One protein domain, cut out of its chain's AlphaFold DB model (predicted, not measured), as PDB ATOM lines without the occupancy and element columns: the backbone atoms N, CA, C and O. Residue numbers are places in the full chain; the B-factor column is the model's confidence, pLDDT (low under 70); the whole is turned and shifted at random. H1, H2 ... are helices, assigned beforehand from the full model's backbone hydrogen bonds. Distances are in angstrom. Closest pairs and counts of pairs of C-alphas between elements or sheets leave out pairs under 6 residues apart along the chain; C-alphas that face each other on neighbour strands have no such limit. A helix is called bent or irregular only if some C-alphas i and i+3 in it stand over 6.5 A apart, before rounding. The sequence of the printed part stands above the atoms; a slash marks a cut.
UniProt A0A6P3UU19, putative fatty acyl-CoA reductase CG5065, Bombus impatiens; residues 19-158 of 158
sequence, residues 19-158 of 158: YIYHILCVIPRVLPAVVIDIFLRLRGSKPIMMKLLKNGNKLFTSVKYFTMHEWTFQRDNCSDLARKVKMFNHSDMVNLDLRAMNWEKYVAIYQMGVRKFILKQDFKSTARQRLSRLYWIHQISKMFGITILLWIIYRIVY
ATOM      1  N   TYR A  19      12.973 -28.025  13.883       86.00
ATOM      2  CA  TYR A  19      14.299 -28.458  13.430       86.00
ATOM      3  C   TYR A  19      15.287 -27.295  13.441       86.00
ATOM      4  O   TYR A  19      16.371 -27.400  14.017       86.00
ATOM      5  N   ILE A  20      14.862 -26.148  12.907       86.69
ATOM      6  CA  ILE A  20      15.651 -24.912  12.915       86.69
ATOM      7  C   ILE A  20      15.940 -24.479  14.358       86.69
ATOM      8  O   ILE A  20      17.072 -24.125  14.683       86.69
ATOM      9  N   TYR A  21      14.953 -24.575  15.255       85.94
ATOM     10  CA  TYR A  21      15.150 -24.310  16.679       85.94
ATOM     11  C   TYR A  21      16.226 -25.213  17.298       85.94
ATOM     12  O   TYR A  21      17.116 -24.724  17.994       85.94
ATOM     13  N   HIS A  22      16.182 -26.524  17.044       85.50
ATOM     14  CA  HIS A  22      17.186 -27.438  17.587       85.50
ATOM     15  C   HIS A  22      18.594 -27.102  17.080       85.50
ATOM     16  O   HIS A  22      19.507 -26.968  17.898       85.50
ATOM     17  N   ILE A  23      18.754 -26.881  15.772       85.75
ATOM     18  CA  ILE A  23      20.054 -26.590  15.154       85.75
ATOM     19  C   ILE A  23      20.610 -25.239  15.617       85.75
ATOM     20  O   ILE A  23      21.766 -25.162  16.016       85.75
ATOM     21  N   LEU A  24      19.801 -24.176  15.615       83.19
ATOM     22  CA  LEU A  24      20.290 -22.816  15.873       83.19
ATOM     23  C   LEU A  24      20.271 -22.414  17.351       83.19
ATOM     24  O   LEU A  24      21.025 -21.530  17.759       83.19
ATOM     25  N   CYS A  25      19.401 -23.012  18.168       82.62
ATOM     26  CA  CYS A  25      19.193 -22.575  19.553       82.62
ATOM     27  C   CYS A  25      19.627 -23.603  20.599       82.62
ATOM     28  O   CYS A  25      20.057 -23.191  21.682       82.62
ATOM     29  N   VAL A  26      19.499 -24.906  20.313       85.19
ATOM     30  CA  VAL A  26      19.793 -25.975  21.282       85.19
ATOM     31  C   VAL A  26      21.237 -26.446  21.162       85.19
ATOM     32  O   VAL A  26      21.966 -26.359  22.148       85.19
ATOM     33  N   ILE A  27      21.682 -26.880  19.977       85.06
ATOM     34  CA  ILE A  27      23.040 -27.426  19.789       85.06
ATOM     35  C   ILE A  27      24.129 -26.421  20.220       85.06
ATOM     36  O   ILE A  27      24.955 -26.786  21.061       85.06
ATOM     37  N   PRO A  28      24.093 -25.136  19.797       84.50
ATOM     38  CA  PRO A  28      25.103 -24.153  20.190       84.50
ATOM     39  C   PRO A  28      25.115 -23.845  21.687       84.50
ATOM     40  O   PRO A  28      26.061 -23.244  22.178       84.50
ATOM     41  N   ARG A  29      24.063 -24.220  22.425       84.88
ATOM     42  CA  ARG A  29      23.960 -24.028  23.876       84.88
ATOM     43  C   ARG A  29      24.426 -25.257  24.654       84.88
ATOM     44  O   ARG A  29      24.971 -25.107  25.741       84.88
ATOM     45  N   VAL A  30      24.226 -26.455  24.097       88.94
ATOM     46  CA  VAL A  30      24.690 -27.724  24.678       88.94
ATOM     47  C   VAL A  30      26.214 -27.819  24.627       88.94
ATOM     48  O   VAL A  30      26.822 -28.157  25.637       88.94
ATOM     49  N   LEU A  31      26.836 -27.476  23.494       87.00
ATOM     50  CA  LEU A  31      28.292 -27.564  23.318       87.00
ATOM     51  C   LEU A  31      29.090 -26.809  24.407       87.00
ATOM     52  O   LEU A  31      29.845 -27.457  25.134       87.00
ATOM     53  N   PRO A  32      28.901 -25.490  24.615       84.50
ATOM     54  CA  PRO A  32      29.605 -24.771  25.674       84.50
ATOM     55  C   PRO A  32      29.213 -25.263  27.074       84.50
ATOM     56  O   PRO A  32      30.047 -25.249  27.975       84.50
ATOM     57  N   ALA A  33      27.980 -25.745  27.276       89.00
ATOM     58  CA  ALA A  33      27.560 -26.289  28.565       89.00
ATOM     59  C   ALA A  33      28.321 -27.567  28.945       89.00
ATOM     60  O   ALA A  33      28.727 -27.707  30.098       89.00
ATOM     61  N   VAL A  34      28.561 -28.462  27.982       90.38
ATOM     62  CA  VAL A  34      29.370 -29.670  28.193       90.38
ATOM     63  C   VAL A  34      30.819 -29.300  28.504       90.38
ATOM     64  O   VAL A  34      31.378 -29.827  29.461       90.38
ATOM     65  N   VAL A  35      31.412 -28.357  27.761       88.94
ATOM     66  CA  VAL A  35      32.793 -27.894  28.001       88.94
ATOM     67  C   VAL A  35      32.951 -27.325  29.416       88.94
ATOM     68  O   VAL A  35      33.880 -27.701  30.131       88.94
ATOM     69  N   ILE A  36      32.018 -26.471  29.854       88.69
ATOM     70  CA  ILE A  36      32.027 -25.899  31.209       88.69
ATOM     71  C   ILE A  36      31.910 -27.002  32.267       88.69
ATOM     72  O   ILE A  36      32.651 -26.995  33.247       88.69
ATOM     73  N   ASP A  37      31.011 -27.967  32.076       92.31
ATOM     74  CA  ASP A  37      30.816 -29.054  33.035       92.31
ATOM     75  C   ASP A  37      32.018 -30.013  33.098       92.31
ATOM     76  O   ASP A  37      32.342 -30.498  34.183       92.31
ATOM     77  N   ILE A  38      32.717 -30.258  31.983       93.44
ATOM     78  CA  ILE A  38      33.987 -31.005  31.970       93.44
ATOM     79  C   ILE A  38      35.046 -30.247  32.770       93.44
ATOM     80  O   ILE A  38      35.672 -30.828  33.654       93.44
ATOM     81  N   PHE A  39      35.208 -28.946  32.522       92.31
ATOM     82  CA  PHE A  39      36.170 -28.122  33.256       92.31
ATOM     83  C   PHE A  39      35.886 -28.104  34.765       92.31
ATOM     84  O   PHE A  39      36.800 -28.248  35.579       92.31
ATOM     85  N   LEU A  40      34.611 -27.996  35.158       91.94
ATOM     86  CA  LEU A  40      34.204 -28.082  36.561       91.94
ATOM     87  C   LEU A  40      34.572 -29.436  37.175       91.94
ATOM     88  O   LEU A  40      35.134 -29.456  38.268       91.94
ATOM     89  N   ARG A  41      34.323 -30.546  36.468       93.38
ATOM     90  CA  ARG A  41      34.692 -31.893  36.934       93.38
ATOM     91  C   ARG A  41      36.197 -32.052  37.118       93.38
ATOM     92  O   ARG A  41      36.612 -32.589  38.139       93.38
ATOM     93  N   LEU A  42      37.001 -31.553  36.177       94.44
ATOM     94  CA  LEU A  42      38.466 -31.583  36.275       94.44
ATOM     95  C   LEU A  42      38.977 -30.799  37.492       94.44
ATOM     96  O   LEU A  42      39.962 -31.184  38.109       94.44
ATOM     97  N   ARG A  43      38.266 -29.739  37.893       92.94
ATOM     98  CA  ARG A  43      38.548 -28.955  39.105       92.94
ATOM     99  C   ARG A  43      37.934 -29.558  40.385       92.94
ATOM    100  O   ARG A  43      37.888 -28.887  41.412       92.94
ATOM    101  N   GLY A  44      37.386 -30.773  40.330       92.31
ATOM    102  CA  GLY A  44      36.717 -31.432  41.461       92.31
ATOM    103  C   GLY A  44      35.352 -30.837  41.837       92.31
ATOM    104  O   GLY A  44      34.782 -31.179  42.871       92.31
ATOM    105  N   SER A  45      34.804 -29.939  41.017       92.12
ATOM    106  CA  SER A  45      33.497 -29.312  41.226       92.12
ATOM    107  C   SER A  45      32.372 -30.096  40.545       92.12
ATOM    108  O   SER A  45      32.563 -30.777  39.538       92.12
ATOM    109  N   LYS A  46      31.149 -29.981  41.076       89.88
ATOM    110  CA  LYS A  46      29.972 -30.631  40.483       89.88
ATOM    111  C   LYS A  46      29.564 -29.923  39.176       89.88
ATOM    112  O   LYS A  46      29.537 -28.693  39.158       89.88
ATOM    113  N   PRO A  47      29.196 -30.662  38.114       89.50
ATOM    114  CA  PRO A  47      28.656 -30.080  36.884       89.50
ATOM    115  C   PRO A  47      27.269 -29.467  37.139       89.50
ATOM    116  O   PRO A  47      26.430 -30.071  37.813       89.50
ATOM    117  N   ILE A  48      27.013 -28.269  36.611       88.62
ATOM    118  CA  ILE A  48      25.786 -27.491  36.871       88.62
ATOM    119  C   ILE A  48      25.109 -27.060  35.565       88.62
ATOM    120  O   ILE A  48      23.877 -26.986  35.512       88.62
ATOM    121  N   MET A  49      25.869 -26.796  34.501       88.56
ATOM    122  CA  MET A  49      25.347 -26.127  33.311       88.56
ATOM    123  C   MET A  49      24.379 -27.018  32.527       88.56
ATOM    124  O   MET A  49      23.289 -26.572  32.159       88.56
ATOM    125  N   MET A  50      24.698 -28.302  32.345       90.25
ATOM    126  CA  MET A  50      23.795 -29.245  31.676       90.25
ATOM    127  C   MET A  50      22.506 -29.478  32.467       90.25
ATOM    128  O   MET A  50      21.427 -29.614  31.881       90.25
ATOM    129  N   LYS A  51      22.586 -29.471  33.804       89.44
ATOM    130  CA  LYS A  51      21.403 -29.564  34.670       89.44
ATOM    131  C   LYS A  51      20.503 -28.341  34.493       89.44
ATOM    132  O   LYS A  51      19.290 -28.498  34.349       89.44
ATOM    133  N   LEU A  52      21.089 -27.142  34.449       88.00
ATOM    134  CA  LEU A  52      20.361 -25.897  34.207       88.00
ATOM    135  C   LEU A  52      19.663 -25.916  32.841       88.00
ATOM    136  O   LEU A  52      18.478 -25.594  32.754       88.00
ATOM    137  N   LEU A  53      20.365 -26.358  31.795       88.12
ATOM    138  CA  LEU A  53      19.814 -26.451  30.445       88.12
ATOM    139  C   LEU A  53      18.639 -27.437  30.364       88.12
ATOM    140  O   LEU A  53      17.597 -27.106  29.796       88.12
ATOM    141  N   LYS A  54      18.770 -28.622  30.975       89.19
ATOM    142  CA  LYS A  54      17.709 -29.640  31.012       89.19
ATOM    143  C   LYS A  54      16.469 -29.140  31.754       89.19
ATOM    144  O   LYS A  54      15.352 -29.310  31.263       89.19
ATOM    145  N   ASN A  55      16.664 -28.492  32.902       88.56
ATOM    146  CA  ASN A  55      15.572 -27.900  33.675       88.56
ATOM    147  C   ASN A  55      14.876 -26.785  32.889       88.56
ATOM    148  O   ASN A  55      13.651 -26.773  32.810       88.56
ATOM    149  N   GLY A  56      15.650 -25.906  32.247       86.38
ATOM    150  CA  GLY A  56      15.120 -24.872  31.360       86.38
ATOM    151  C   GLY A  56      14.285 -25.465  30.227       86.38
ATOM    152  O   GLY A  56      13.156 -25.040  30.012       86.38
ATOM    153  N   ASN A  57      14.783 -26.502  29.547       86.31
ATOM    154  CA  ASN A  57      14.042 -27.161  28.472       86.31
ATOM    155  C   ASN A  57      12.735 -27.809  28.961       86.31
ATOM    156  O   ASN A  57      11.720 -27.737  28.269       86.31
ATOM    157  N   LYS A  58      12.738 -28.413  30.157       88.38
ATOM    158  CA  LYS A  58      11.519 -28.960  30.771       88.38
ATOM    159  C   LYS A  58      10.488 -27.855  31.004       88.38
ATOM    160  O   LYS A  58       9.346 -28.018  30.591       88.38
ATOM    161  N   LEU A  59      10.912 -26.728  31.582       87.56
ATOM    162  CA  LEU A  59      10.048 -25.562  31.778       87.56
ATOM    163  C   LEU A  59       9.481 -25.072  30.446       87.56
ATOM    164  O   LEU A  59       8.266 -24.998  30.307       87.56
ATOM    165  N   PHE A  60      10.330 -24.825  29.443       85.12
ATOM    166  CA  PHE A  60       9.879 -24.373  28.124       85.12
ATOM    167  C   PHE A  60       8.900 -25.343  27.471       85.12
ATOM    168  O   PHE A  60       7.918 -24.903  26.886       85.12
ATOM    169  N   THR A  61       9.127 -26.650  27.601       85.44
ATOM    170  CA  THR A  61       8.208 -27.663  27.068       85.44
ATOM    171  C   THR A  61       6.840 -27.573  27.740       85.44
ATOM    172  O   THR A  61       5.827 -27.659  27.052       85.44
ATOM    173  N   SER A  62       6.797 -27.331  29.053       88.94
ATOM    174  CA  SER A  62       5.546 -27.156  29.796       88.94
ATOM    175  C   SER A  62       4.790 -25.884  29.404       88.94
ATOM    176  O   SER A  62       3.567 -25.919  29.321       88.94
ATOM    177  N   VAL A  63       5.485 -24.772  29.123       88.25
ATOM    178  CA  VAL A  63       4.817 -23.518  28.714       88.25
ATOM    179  C   VAL A  63       4.507 -23.465  27.217       88.25
ATOM    180  O   VAL A  63       3.664 -22.679  26.795       88.25
ATOM    181  N   LYS A  64       5.156 -24.315  26.408       85.88
ATOM    182  CA  LYS A  64       5.080 -24.305  24.940       85.88
ATOM    183  C   LYS A  64       3.644 -24.244  24.426       85.88
ATOM    184  O   LYS A  64       3.368 -23.465  23.522       85.88
ATOM    185  N   TYR A  65       2.755 -25.060  24.991       86.38
ATOM    186  CA  TYR A  65       1.356 -25.111  24.571       86.38
ATOM    187  C   TYR A  65       0.682 -23.741  24.707       86.38
ATOM    188  O   TYR A  65       0.112 -23.239  23.747       86.38
ATOM    189  N   PHE A  66       0.858 -23.087  25.852       87.88
ATOM    190  CA  PHE A  66       0.264 -21.783  26.126       87.88
ATOM    191  C   PHE A  66       0.867 -20.659  25.285       87.88
ATOM    192  O   PHE A  66       0.154 -19.739  24.913       87.88
ATOM    193  N   THR A  67       2.165 -20.725  24.979       85.75
ATOM    194  CA  THR A  67       2.865 -19.644  24.267       85.75
ATOM    195  C   THR A  67       2.791 -19.756  22.740       85.75
ATOM    196  O   THR A  67       2.934 -18.745  22.066       85.75
ATOM    197  N   MET A  68       2.622 -20.960  22.181       84.56
ATOM    198  CA  MET A  68       2.659 -21.187  20.725       84.56
ATOM    199  C   MET A  68       1.288 -21.353  20.066       84.56
ATOM    200  O   MET A  68       1.232 -21.431  18.843       84.56
ATOM    201  N   HIS A  69       0.209 -21.435  20.843       85.56
ATOM    202  CA  HIS A  69      -1.147 -21.503  20.302       85.56
ATOM    203  C   HIS A  69      -1.831 -20.151  20.439       85.56
ATOM    204  O   HIS A  69      -1.612 -19.425  21.412       85.56
ATOM    205  N   GLU A  70      -2.671 -19.830  19.463       86.81
ATOM    206  CA  GLU A  70      -3.588 -18.709  19.574       86.81
ATOM    207  C   GLU A  70      -4.767 -19.100  20.456       86.81
ATOM    208  O   GLU A  70      -5.281 -20.217  20.395       86.81
ATOM    209  N   TRP A  71      -5.185 -18.157  21.292       86.44
ATOM    210  CA  TRP A  71      -6.270 -18.357  22.236       86.44
ATOM    211  C   TRP A  71      -7.389 -17.381  21.914       86.44
ATOM    212  O   TRP A  71      -7.250 -16.169  22.094       86.44
ATOM    213  N   THR A  72      -8.512 -17.912  21.444       87.06
ATOM    214  CA  THR A  72      -9.736 -17.133  21.277       87.06
ATOM    215  C   THR A  72     -10.521 -17.180  22.578       87.06
ATOM    216  O   THR A  72     -11.075 -18.212  22.952       87.06
ATOM    217  N   PHE A  73     -10.567 -16.055  23.281       85.06
ATOM    218  CA  PHE A  73     -11.394 -15.907  24.472       85.06
ATOM    219  C   PHE A  73     -12.753 -15.326  24.079       85.06
ATOM    220  O   PHE A  73     -12.809 -14.319  23.367       85.06
ATOM    221  N   GLN A  74     -13.844 -15.932  24.553       87.75
ATOM    222  CA  GLN A  74     -15.171 -15.324  24.453       87.75
ATOM    223  C   GLN A  74     -15.189 -14.022  25.259       87.75
ATOM    224  O   GLN A  74     -14.740 -13.985  26.406       87.75
ATOM    225  N   ARG A  75     -15.674 -12.935  24.650       83.69
ATOM    226  CA  ARG A  75     -15.651 -11.584  25.243       83.69
ATOM    227  C   ARG A  75     -17.037 -10.995  25.480       83.69
ATOM    228  O   ARG A  75     -17.123  -9.817  25.828       83.69
ATOM    229  N   ASP A  76     -18.097 -11.778  25.325       88.31
ATOM    230  CA  ASP A  76     -19.475 -11.280  25.397       88.31
ATOM    231  C   ASP A  76     -19.766 -10.679  26.777       88.31
ATOM    232  O   ASP A  76     -20.126  -9.508  26.881       88.31
ATOM    233  N   ASN A  77     -19.422 -11.403  27.846       86.38
ATOM    234  CA  ASN A  77     -19.574 -10.921  29.223       86.38
ATOM    235  C   ASN A  77     -18.747  -9.657  29.518       86.38
ATOM    236  O   ASN A  77     -19.221  -8.753  30.204       86.38
ATOM    237  N   CYS A  78     -17.515  -9.566  29.005       83.69
ATOM    238  CA  CYS A  78     -16.674  -8.376  29.180       83.69
ATOM    239  C   CYS A  78     -17.255  -7.162  28.445       83.69
ATOM    240  O   CYS A  78     -17.223  -6.048  28.965       83.69
ATOM    241  N   SER A  79     -17.802  -7.388  27.250       84.00
ATOM    242  CA  SER A  79     -18.428  -6.350  26.428       84.00
ATOM    243  C   SER A  79     -19.729  -5.859  27.068       84.00
ATOM    244  O   SER A  79     -19.969  -4.654  27.140       84.00
ATOM    245  N   ASP A  80     -20.529  -6.770  27.618       87.56
ATOM    246  CA  ASP A  80     -21.739  -6.443  28.371       87.56
ATOM    247  C   ASP A  80     -21.440  -5.691  29.661       87.56
ATOM    248  O   ASP A  80     -22.128  -4.719  29.980       87.56
ATOM    249  N   LEU A  81     -20.392  -6.087  30.383       86.50
ATOM    250  CA  LEU A  81     -19.946  -5.368  31.569       86.50
ATOM    251  C   LEU A  81     -19.506  -3.941  31.217       86.50
ATOM    252  O   LEU A  81     -19.943  -2.993  31.866       86.50
ATOM    253  N   ALA A  82     -18.716  -3.770  30.155       83.06
ATOM    254  CA  ALA A  82     -18.297  -2.454  29.677       83.06
ATOM    255  C   ALA A  82     -19.494  -1.572  29.285       83.06
ATOM    256  O   ALA A  82     -19.548  -0.393  29.645       83.06
ATOM    257  N   ARG A  83     -20.494  -2.155  28.612       82.75
ATOM    258  CA  ARG A  83     -21.748  -1.475  28.258       82.75
ATOM    259  C   ARG A  83     -22.509  -1.010  29.499       82.75
ATOM    260  O   ARG A  83     -22.937   0.139  29.547       82.75
ATOM    261  N   LYS A  84     -22.647  -1.878  30.506       84.94
ATOM    262  CA  LYS A  84     -23.329  -1.559  31.771       84.94
ATOM    263  C   LYS A  84     -22.614  -0.438  32.524       84.94
ATOM    264  O   LYS A  84     -23.265   0.517  32.925       84.94
ATOM    265  N   VAL A  85     -21.287  -0.497  32.656       84.38
ATOM    266  CA  VAL A  85     -20.503   0.562  33.324       84.38
ATOM    267  C   VAL A  85     -20.702   1.919  32.648       84.38
ATOM    268  O   VAL A  85     -20.907   2.917  33.338       84.38
ATOM    269  N   LYS A  86     -20.722   1.946  31.308       81.19
ATOM    270  CA  LYS A  86     -21.007   3.161  30.538       81.19
ATOM    271  C   LYS A  86     -22.442   3.656  30.745       81.19
ATOM    272  O   LYS A  86     -22.650   4.850  30.897       81.19
ATOM    273  N   MET A  87     -23.419   2.749  30.776       81.81
ATOM    274  CA  MET A  87     -24.833   3.083  30.986       81.81
ATOM    275  C   MET A  87     -25.095   3.684  32.373       81.81
ATOM    276  O   MET A  87     -25.913   4.588  32.499       81.81
ATOM    277  N   PHE A  88     -24.391   3.216  33.405       82.50
ATOM    278  CA  PHE A  88     -24.533   3.733  34.767       82.50
ATOM    279  C   PHE A  88     -23.635   4.951  35.074       82.50
ATOM    280  O   PHE A  88     -23.511   5.309  36.238       82.50
ATOM    281  N   ASN A  89     -22.989   5.573  34.075       74.25
ATOM    282  CA  ASN A  89     -22.035   6.687  34.247       74.25
ATOM    283  C   ASN A  89     -20.897   6.416  35.256       74.25
ATOM    284  O   ASN A  89     -20.268   7.338  35.763       74.25
ATOM    285  N   HIS A  90     -20.575   5.148  35.522       76.06
ATOM    286  CA  HIS A  90     -19.457   4.768  36.393       76.06
ATOM    287  C   HIS A  90     -18.131   4.657  35.624       76.06
ATOM    288  O   HIS A  90     -17.154   4.119  36.148       76.06
ATOM    289  N   SER A  91     -18.079   5.152  34.383       65.62
ATOM    290  CA  SER A  91     -16.868   5.156  33.552       65.62
ATOM    291  C   SER A  91     -15.697   5.869  34.222       65.62
ATOM    292  O   SER A  91     -14.552   5.465  34.034       65.62
ATOM    293  N   ASP A  92     -15.991   6.874  35.046       70.19
ATOM    294  CA  ASP A  92     -14.984   7.666  35.753       70.19
ATOM    295  C   ASP A  92     -14.393   6.909  36.956       70.19
ATOM    296  O   ASP A  92     -13.283   7.200  37.395       70.19
ATOM    297  N   MET A  93     -15.111   5.902  37.472       72.81
ATOM    298  CA  MET A  93     -14.670   5.056  38.587       72.81
ATOM    299  C   MET A  93     -13.964   3.781  38.113       72.81
ATOM    300  O   MET A  93     -13.030   3.316  38.765       72.81
ATOM    301  N   VAL A  94     -14.404   3.196  36.992       73.19
ATOM    302  CA  VAL A  94     -13.861   1.938  36.462       73.19
ATOM    303  C   VAL A  94     -13.675   2.034  34.950       73.19
ATOM    304  O   VAL A  94     -14.626   1.918  34.178       73.19
ATOM    305  N   ASN A  95     -12.420   2.163  34.515       73.62
ATOM    306  CA  ASN A  95     -12.074   2.073  33.101       73.62
ATOM    307  C   ASN A  95     -11.816   0.610  32.703       73.62
ATOM    308  O   ASN A  95     -10.831   0.003  33.122       73.62
ATOM    309  N   LEU A  96     -12.713   0.052  31.887       77.62
ATOM    310  CA  LEU A  96     -12.613  -1.313  31.360       77.62
ATOM    311  C   LEU A  96     -11.930  -1.381  29.984       77.62
ATOM    312  O   LEU A  96     -11.733  -2.476  29.453       77.62
ATOM    313  N   ASP A  97     -11.548  -0.241  29.401       76.38
ATOM    314  CA  ASP A  97     -10.799  -0.216  28.150       76.38
ATOM    315  C   ASP A  97      -9.302  -0.446  28.397       76.38
ATOM    316  O   ASP A  97      -8.526   0.459  28.707       76.38
ATOM    317  N   LEU A  98      -8.879  -1.693  28.197       79.00
ATOM    318  CA  LEU A  98      -7.476  -2.095  28.285       79.00
ATOM    319  C   LEU A  98      -6.592  -1.468  27.191       79.00
ATOM    320  O   LEU A  98      -5.366  -1.516  27.304       79.00
ATOM    321  N   ARG A  99      -7.171  -0.885  26.129       80.69
ATOM    322  CA  ARG A  99      -6.404  -0.202  25.069       80.69
ATOM    323  C   ARG A  99      -5.848   1.134  25.543       80.69
ATOM    324  O   ARG A  99      -4.757   1.509  25.133       80.69
ATOM    325  N   ALA A 100      -6.565   1.816  26.434       81.12
ATOM    326  CA  ALA A 100      -6.129   3.072  27.036       81.12
ATOM    327  C   ALA A 100      -5.055   2.873  28.125       81.12
ATOM    328  O   ALA A 100      -4.473   3.842  28.617       81.12
ATOM    329  N   MET A 101      -4.779   1.626  28.526       85.75
ATOM    330  CA  MET A 101      -3.808   1.328  29.571       85.75
ATOM    331  C   MET A 101      -2.370   1.480  29.065       85.75
ATOM    332  O   MET A 101      -1.973   0.898  28.056       85.75
ATOM    333  N   ASN A 102      -1.540   2.194  29.830       90.38
ATOM    334  CA  ASN A 102      -0.098   2.214  29.603       90.38
ATOM    335  C   ASN A 102       0.519   0.870  30.039       90.38
ATOM    336  O   ASN A 102       0.905   0.682  31.199       90.38
ATOM    337  N   TRP A 103       0.586  -0.065  29.092       90.19
ATOM    338  CA  TRP A 103       1.123  -1.410  29.296       90.19
ATOM    339  C   TRP A 103       2.578  -1.408  29.760       90.19
ATOM    340  O   TRP A 103       2.938  -2.215  30.613       90.19
ATOM    341  N   GLU A 104       3.406  -0.489  29.265       92.12
ATOM    342  CA  GLU A 104       4.813  -0.404  29.664       92.12
ATOM    343  C   GLU A 104       4.949  -0.083  31.154       92.12
ATOM    344  O   GLU A 104       5.653  -0.781  31.889       92.12
ATOM    345  N   LYS A 105       4.212   0.930  31.626       93.69
ATOM    346  CA  LYS A 105       4.176   1.313  33.041       93.69
ATOM    347  C   LYS A 105       3.607   0.186  33.899       93.69
ATOM    348  O   LYS A 105       4.179  -0.127  34.943       93.69
ATOM    349  N   TYR A 106       2.514  -0.436  33.458       92.25
ATOM    350  CA  TYR A 106       1.903  -1.561  34.163       92.25
ATOM    351  C   TYR A 106       2.892  -2.722  34.331       92.25
ATOM    352  O   TYR A 106       3.133  -3.172  35.452       92.25
ATOM    353  N   VAL A 107       3.527  -3.161  33.241       92.50
ATOM    354  CA  VAL A 107       4.495  -4.265  33.257       92.50
ATOM    355  C   VAL A 107       5.718  -3.909  34.102       92.50
ATOM    356  O   VAL A 107       6.206  -4.761  34.845       92.50
ATOM    357  N   ALA A 108       6.199  -2.663  34.054       91.38
ATOM    358  CA  ALA A 108       7.309  -2.217  34.891       91.38
ATOM    359  C   ALA A 108       6.975  -2.320  36.388       91.38
ATOM    360  O   ALA A 108       7.757  -2.888  37.154       91.38
ATOM    361  N   ILE A 109       5.800  -1.834  36.804       92.94
ATOM    362  CA  ILE A 109       5.333  -1.917  38.197       92.94
ATOM    363  C   ILE A 109       5.115  -3.376  38.605       92.94
ATOM    364  O   ILE A 109       5.570  -3.795  39.669       92.94
ATOM    365  N   TYR A 110       4.484  -4.172  37.743       93.12
ATOM    366  CA  TYR A 110       4.279  -5.600  37.965       93.12
ATOM    367  C   TYR A 110       5.610  -6.332  38.201       93.12
ATOM    368  O   TYR A 110       5.757  -7.043  39.194       93.12
ATOM    369  N   GLN A 111       6.621  -6.104  37.354       89.94
ATOM    370  CA  GLN A 111       7.953  -6.696  37.516       89.94
ATOM    371  C   GLN A 111       8.620  -6.281  38.836       89.94
ATOM    372  O   GLN A 111       9.258  -7.109  39.492       89.94
ATOM    373  N   MET A 112       8.463  -5.021  39.258       89.62
ATOM    374  CA  MET A 112       8.936  -4.557  40.567       89.62
ATOM    375  C   MET A 112       8.217  -5.274  41.718       89.62
ATOM    376  O   MET A 112       8.868  -5.691  42.678       89.62
ATOM    377  N   GLY A 113       6.901  -5.472  41.604       91.88
ATOM    378  CA  GLY A 113       6.096  -6.213  42.572       91.88
ATOM    379  C   GLY A 113       6.533  -7.673  42.697       91.88
ATOM    380  O   GLY A 113       6.816  -8.136  43.801       91.88
ATOM    381  N   VAL A 114       6.692  -8.379  41.572       92.12
ATOM    382  CA  VAL A 114       7.207  -9.760  41.544       92.12
ATOM    383  C   VAL A 114       8.571  -9.842  42.234       92.12
ATOM    384  O   VAL A 114       8.787 -10.716  43.076       92.12
ATOM    385  N   ARG A 115       9.481  -8.901  41.947       88.50
ATOM    386  CA  ARG A 115      10.801  -8.840  42.598       88.50
ATOM    387  C   ARG A 115      10.700  -8.753  44.117       88.50
ATOM    388  O   ARG A 115      11.397  -9.475  44.824       88.50
ATOM    389  N   LYS A 116       9.877  -7.821  44.597       89.19
ATOM    390  CA  LYS A 116       9.816  -7.455  46.009       89.19
ATOM    391  C   LYS A 116       9.045  -8.488  46.821       89.19
ATOM    392  O   LYS A 116       9.516  -8.900  47.871       89.19
ATOM    393  N   PHE A 117       7.881  -8.908  46.339       92.19
ATOM    394  CA  PHE A 117       6.944  -9.703  47.132       92.19
ATOM    395  C   PHE A 117       7.094 -11.206  46.906       92.19
ATOM    396  O   PHE A 117       7.079 -11.968  47.869       92.19
ATOM    397  N   ILE A 118       7.282 -11.638  45.656       92.19
ATOM    398  CA  ILE A 118       7.409 -13.067  45.334       92.19
ATOM    399  C   ILE A 118       8.851 -13.521  45.544       92.19
ATOM    400  O   ILE A 118       9.107 -14.505  46.231       92.19
ATOM    401  N   LEU A 119       9.804 -12.782  44.971       88.81
ATOM    402  CA  LEU A 119      11.219 -13.159  45.000       88.81
ATOM    403  C   LEU A 119      11.960 -12.638  46.235       88.81
ATOM    404  O   LEU A 119      13.080 -13.076  46.478       88.81
ATOM    405  N   LYS A 120      11.349 -11.729  47.011       89.62
ATOM    406  CA  LYS A 120      11.919 -11.151  48.240       89.62
ATOM    407  C   LYS A 120      13.337 -10.584  48.034       89.62
ATOM    408  O   LYS A 120      14.218 -10.791  48.860       89.62
ATOM    409  N   GLN A 121      13.575  -9.894  46.910       85.69
ATOM    410  CA  GLN A 121      14.888  -9.334  46.553       85.69
ATOM    411  C   GLN A 121      14.910  -7.801  46.550       85.69
ATOM    412  O   GLN A 121      14.098  -7.160  45.883       85.69
ATOM    413  N   ASP A 122      15.949  -7.220  47.153       83.69
ATOM    414  CA  ASP A 122      16.197  -5.776  47.103       83.69
ATOM    415  C   ASP A 122      16.702  -5.293  45.738       83.69
ATOM    416  O   ASP A 122      17.332  -6.037  44.967       83.69
ATOM    417  N   PHE A 123      16.461  -4.010  45.454       74.81
ATOM    418  CA  PHE A 123      16.974  -3.310  44.278       74.81
ATOM    419  C   PHE A 123      18.460  -2.982  44.452       74.81
ATOM    420  O   PHE A 123      18.827  -1.961  45.020       74.81
ATOM    421  N   LYS A 124      19.331  -3.847  43.924       79.75
ATOM    422  CA  LYS A 124      20.780  -3.608  43.877       79.75
ATOM    423  C   LYS A 124      21.208  -3.147  42.483       79.75
ATOM    424  O   LYS A 124      20.884  -3.801  41.488       79.75
ATOM    425  N   SER A 125      21.980  -2.060  42.398       77.56
ATOM    426  CA  SER A 125      22.575  -1.574  41.138       77.56
ATOM    427  C   SER A 125      23.532  -2.605  40.521       77.56
ATOM    428  O   SER A 125      23.565  -2.783  39.301       77.56
ATOM    429  N   THR A 126      24.220  -3.380  41.366       83.62
ATOM    430  CA  THR A 126      25.138  -4.460  40.971       83.62
ATOM    431  C   THR A 126      24.458  -5.571  40.168       83.62
ATOM    432  O   THR A 126      25.083  -6.169  39.293       83.62
ATOM    433  N   ALA A 127      23.158  -5.811  40.379       84.62
ATOM    434  CA  ALA A 127      22.406  -6.810  39.620       84.62
ATOM    435  C   ALA A 127      22.315  -6.451  38.126       84.62
ATOM    436  O   ALA A 127      22.339  -7.341  37.275       84.62
ATOM    437  N   ARG A 128      22.253  -5.153  37.784       84.69
ATOM    438  CA  ARG A 128      22.259  -4.690  36.384       84.69
ATOM    439  C   ARG A 128      23.613  -4.928  35.724       84.69
ATOM    440  O   ARG A 128      23.664  -5.473  34.625       84.69
ATOM    441  N   GLN A 129      24.700  -4.583  36.413       87.06
ATOM    442  CA  GLN A 129      26.061  -4.811  35.916       87.06
ATOM    443  C   GLN A 129      26.342  -6.306  35.722       87.06
ATOM    444  O   GLN A 129      26.849  -6.715  34.676       87.06
ATOM    445  N   ARG A 130      25.942  -7.145  36.689       87.75
ATOM    446  CA  ARG A 130      26.031  -8.608  36.581       87.75
ATOM    447  C   ARG A 130      25.251  -9.128  35.376       87.75
ATOM    448  O   ARG A 130      25.788  -9.931  34.619       87.75
ATOM    449  N   LEU A 131      24.019  -8.660  35.172       89.06
ATOM    450  CA  LEU A 131      23.204  -9.072  34.031       89.06
ATOM    451  C   LEU A 131      23.848  -8.679  32.692       89.06
ATOM    452  O   LEU A 131      23.849  -9.495  31.775       89.06
ATOM    453  N   SER A 132      24.430  -7.480  32.591       89.31
ATOM    454  CA  SER A 132      25.148  -7.027  31.388       89.31
ATOM    455  C   SER A 132      26.378  -7.893  31.089       89.31
ATOM    456  O   SER A 132      26.574  -8.348  29.966       89.31
ATOM    457  N   ARG A 133      27.171  -8.234  32.114       89.81
ATOM    458  CA  ARG A 133      28.287  -9.181  31.958       89.81
ATOM    459  C   ARG A 133      27.813 -10.552  31.482       89.81
ATOM    460  O   ARG A 133      28.395 -11.120  30.563       89.81
ATOM    461  N   LEU A 134      26.749 -11.077  32.090       90.25
ATOM    462  CA  LEU A 134      26.170 -12.363  31.697       90.25
ATOM    463  C   LEU A 134      25.618 -12.332  30.271       90.25
ATOM    464  O   LEU A 134      25.720 -13.340  29.581       90.25
ATOM    465  N   TYR A 135      25.073 -11.200  29.821       90.69
ATOM    466  CA  TYR A 135      24.630 -11.015  28.441       90.69
ATOM    467  C   TYR A 135      25.785 -11.194  27.455       90.69
ATOM    468  O   TYR A 135      25.677 -11.996  26.530       90.69
ATOM    469  N   TRP A 136      26.917 -10.526  27.686       92.62
ATOM    470  CA  TRP A 136      28.087 -10.673  26.820       92.62
ATOM    471  C   TRP A 136      28.668 -12.088  26.858       92.62
ATOM    472  O   TRP A 136      28.946 -12.655  25.806       92.62
ATOM    473  N   ILE A 137      28.763 -12.704  28.042       89.81
ATOM    474  CA  ILE A 137      29.183 -14.111  28.180       89.81
ATOM    475  C   ILE A 137      28.255 -15.037  27.380       89.81
ATOM    476  O   ILE A 137      28.721 -15.932  26.673       89.81
ATOM    477  N   HIS A 138      26.942 -14.819  27.471       88.38
ATOM    478  CA  HIS A 138      25.946 -15.582  26.729       88.38
ATOM    479  C   HIS A 138      26.101 -15.408  25.218       88.38
ATOM    480  O   HIS A 138      26.084 -16.399  24.487       88.38
ATOM    481  N   GLN A 139      26.295 -14.171  24.759       89.50
ATOM    482  CA  GLN A 139      26.460 -13.866  23.345       89.50
ATOM    483  C   GLN A 139      27.732 -14.509  22.782       89.50
ATOM    484  O   GLN A 139      27.669 -15.176  21.752       89.50
ATOM    485  N   ILE A 140      28.858 -14.399  23.491       90.88
ATOM    486  CA  ILE A 140      30.124 -15.038  23.106       90.88
ATOM    487  C   ILE A 140      29.966 -16.562  23.067       90.88
ATOM    488  O   ILE A 140      30.346 -17.187  22.082       90.88
ATOM    489  N   SER A 141      29.340 -17.162  24.086       87.50
ATOM    490  CA  SER A 141      29.104 -18.615  24.133       87.50
ATOM    491  C   SER A 141      28.240 -19.093  22.965       87.50
ATOM    492  O   SER A 141      28.500 -20.149  22.394       87.50
ATOM    493  N   LYS A 142      27.216 -18.312  22.592       86.62
ATOM    494  CA  LYS A 142      26.351 -18.610  21.448       86.62
ATOM    495  C   LYS A 142      27.130 -18.540  20.135       86.62
ATOM    496  O   LYS A 142      27.029 -19.469  19.338       86.62
ATOM    497  N   MET A 143      27.903 -17.475  19.925       89.75
ATOM    498  CA  MET A 143      28.731 -17.327  18.724       89.75
ATOM    499  C   MET A 143      29.752 -18.459  18.618       89.75
ATOM    500  O   MET A 143      29.854 -19.077  17.567       89.75
ATOM    501  N   PHE A 144      30.416 -18.801  19.723       90.06
ATOM    502  CA  PHE A 144      31.346 -19.926  19.802       90.06
ATOM    503  C   PHE A 144      30.682 -21.274  19.474       90.06
ATOM    504  O   PHE A 144      31.228 -22.084  18.731       90.06
ATOM    505  N   GLY A 145      29.471 -21.519  19.980       87.31
ATOM    506  CA  GLY A 145      28.717 -22.726  19.642       87.31
ATOM    507  C   GLY A 145      28.345 -22.806  18.157       87.31
ATOM    508  O   GLY A 145      28.384 -23.888  17.576       87.31
ATOM    509  N   ILE A 146      28.004 -21.673  17.531       89.06
ATOM    510  CA  ILE A 146      27.673 -21.600  16.100       89.06
ATOM    511  C   ILE A 146      28.921 -21.825  15.240       89.06
ATOM    512  O   ILE A 146      28.852 -22.578  14.274       89.06
ATOM    513  N   THR A 147      30.062 -21.222  15.585       90.19
ATOM    514  CA  THR A 147      31.302 -21.403  14.815       90.19
ATOM    515  C   THR A 147      31.787 -22.850  14.851       90.19
ATOM    516  O   THR A 147      32.142 -23.383  13.802       90.19
ATOM    517  N   ILE A 148      31.724 -23.524  16.008       89.00
ATOM    518  CA  ILE A 148      32.025 -24.965  16.107       89.00
ATOM    519  C   ILE A 148      31.078 -25.779  15.227       89.00
ATOM    520  O   ILE A 148      31.517 -26.675  14.513       89.00
ATOM    521  N   LEU A 149      29.779 -25.474  15.267       88.31
ATOM    522  CA  LEU A 149      28.780 -26.194  14.482       88.31
ATOM    523  C   LEU A 149      29.055 -26.064  12.978       88.31
ATOM    524  O   LEU A 149      29.052 -27.070  12.273       88.31
ATOM    525  N   LEU A 150      29.348 -24.853  12.495       91.31
ATOM    526  CA  LEU A 150      29.709 -24.613  11.096       91.31
ATOM    527  C   LEU A 150      31.005 -25.334  10.705       91.31
ATOM    528  O   LEU A 150      31.077 -25.910   9.623       91.31
ATOM    529  N   TRP A 151      32.004 -25.352  11.591       92.06
ATOM    530  CA  TRP A 151      33.258 -26.069  11.363       92.06
ATOM    531  C   TRP A 151      33.052 -27.587  11.243       92.06
ATOM    532  O   TRP A 151      33.611 -28.210  10.345       92.06
ATOM    533  N   ILE A 152      32.204 -28.179  12.093       89.31
ATOM    534  CA  ILE A 152      31.844 -29.604  12.006       89.31
ATOM    535  C   ILE A 152      31.143 -29.901  10.677       89.31
ATOM    536  O   ILE A 152      31.491 -30.875  10.020       89.31
ATOM    537  N   ILE A 153      30.190 -29.061  10.260       90.94
ATOM    538  CA  ILE A 153      29.497 -29.231   8.973       90.94
ATOM    539  C   ILE A 153      30.496 -29.165   7.817       90.94
ATOM    540  O   ILE A 153      30.478 -30.037   6.954       90.94
ATOM    541  N   TYR A 154      31.388 -28.172   7.822       94.56
ATOM    542  CA  TYR A 154      32.416 -28.026   6.794       94.56
ATOM    543  C   TYR A 154      33.276 -29.289   6.667       94.56
ATOM    544  O   TYR A 154      33.458 -29.780   5.562       94.56
ATOM    545  N   ARG A 155      33.722 -29.860   7.795       93.94
ATOM    546  CA  ARG A 155      34.535 -31.089   7.852       93.94
ATOM    547  C   ARG A 155      33.807 -32.375   7.457       93.94
ATOM    548  O   ARG A 155      34.461 -33.398   7.297       93.94
ATOM    549  N   ILE A 156      32.476 -32.366   7.431       93.38
ATOM    550  CA  ILE A 156      31.665 -33.518   7.011       93.38
ATOM    551  C   ILE A 156      31.365 -33.441   5.510       93.38
ATOM    552  O   ILE A 156      31.243 -34.473   4.861       93.38
ATOM    553  N   VAL A 157      31.204 -32.226   4.977       94.25
ATOM    554  CA  VAL A 157      30.860 -31.987   3.568       94.25
ATOM    555  C   VAL A 157      32.091 -32.025   2.657       94.25
ATOM    556  O   VAL A 157      31.966 -32.464   1.515       94.25
ATOM    557  N   TYR A 158      33.246 -31.576   3.153       83.81
ATOM    558  CA  TYR A 158      34.531 -31.545   2.449       83.81
ATOM    559  C   TYR A 158      35.570 -32.387   3.188       83.81
ATOM    560  O   TYR A 158      36.309 -33.123   2.499       83.81
TER     561      TYR A 158
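This is residues 19 to 158 of the 158 residues of the protein "putative fatty acyl-CoA reductase CG5065" of Bombus impatiens (UniProt A0A6P3UU19). The longest helix, H5, crosses H1 as an X, and H1 turns back into H2 as a loose helical hairpin. From H2 the chain makes a wide open loop through H3 and H4 and returns to H5, with H3 far out at one end and no helix touching H3 or H4. The printed part has 140 residues, with five named helices, H1 to H5, and no named strand; its class is all helix. It is extended and flat, with a radius of gyration of the C-alphas of 23.6 A and spans of 73 by 41 by 22 A.

H5, residues 125 to 157, touches H1, residues 19 to 42, with residues 141 to 149 alone, and H1 touches H5 with residues 24 to 32 alone. They are about perpendicular, only just, at 72 degrees; their closest C-alphas, of Pro 28 and Gly 145, are 3.9 A apart. H1 and H2, residues 49 to 68, form a helical hairpin at a shallow tilt of 24 degrees, opposite ways. They touch with residues 30 to 37 and 49 to 53 alone; the closest C-alphas, of Ala 33 and Met 49, are 5.2 A apart. H3, residues 76 to 87, and H4, residues 103 to 118, are apart from each other and from H1, H2 and H5. Every O i to N i+4 pair is within hydrogen-bond range in H3 and H4, against 28 of 29 in H5, 16 of 20 in H1 and 14 of 16 in H2.

H5 is 49.0 A long, ending with C-alpha 157 at (30.860, -31.987, 3.568). H1 begins with C-alpha 19 at (14.299, -28.458, 13.430), is 33.4 A long and has a kink of 35 degrees near residue 27; it is irregular, only just, with C-alphas 24 and 27 6.6 A apart. H2, 26.4 A, has a kink of 45 degrees near residue 62 and is irregular, with C-alphas 62 and 65 7.0 A apart. H4 measures 20.8 A and H3 16.3 A.

The C-alphas farthest apart, of Phe 88 and Tyr 158, are 76.0 A apart. The printed part has no cut; H3 to H4 is a long link of 15 residues. Residue 91 alone is under 70 in pLDDT.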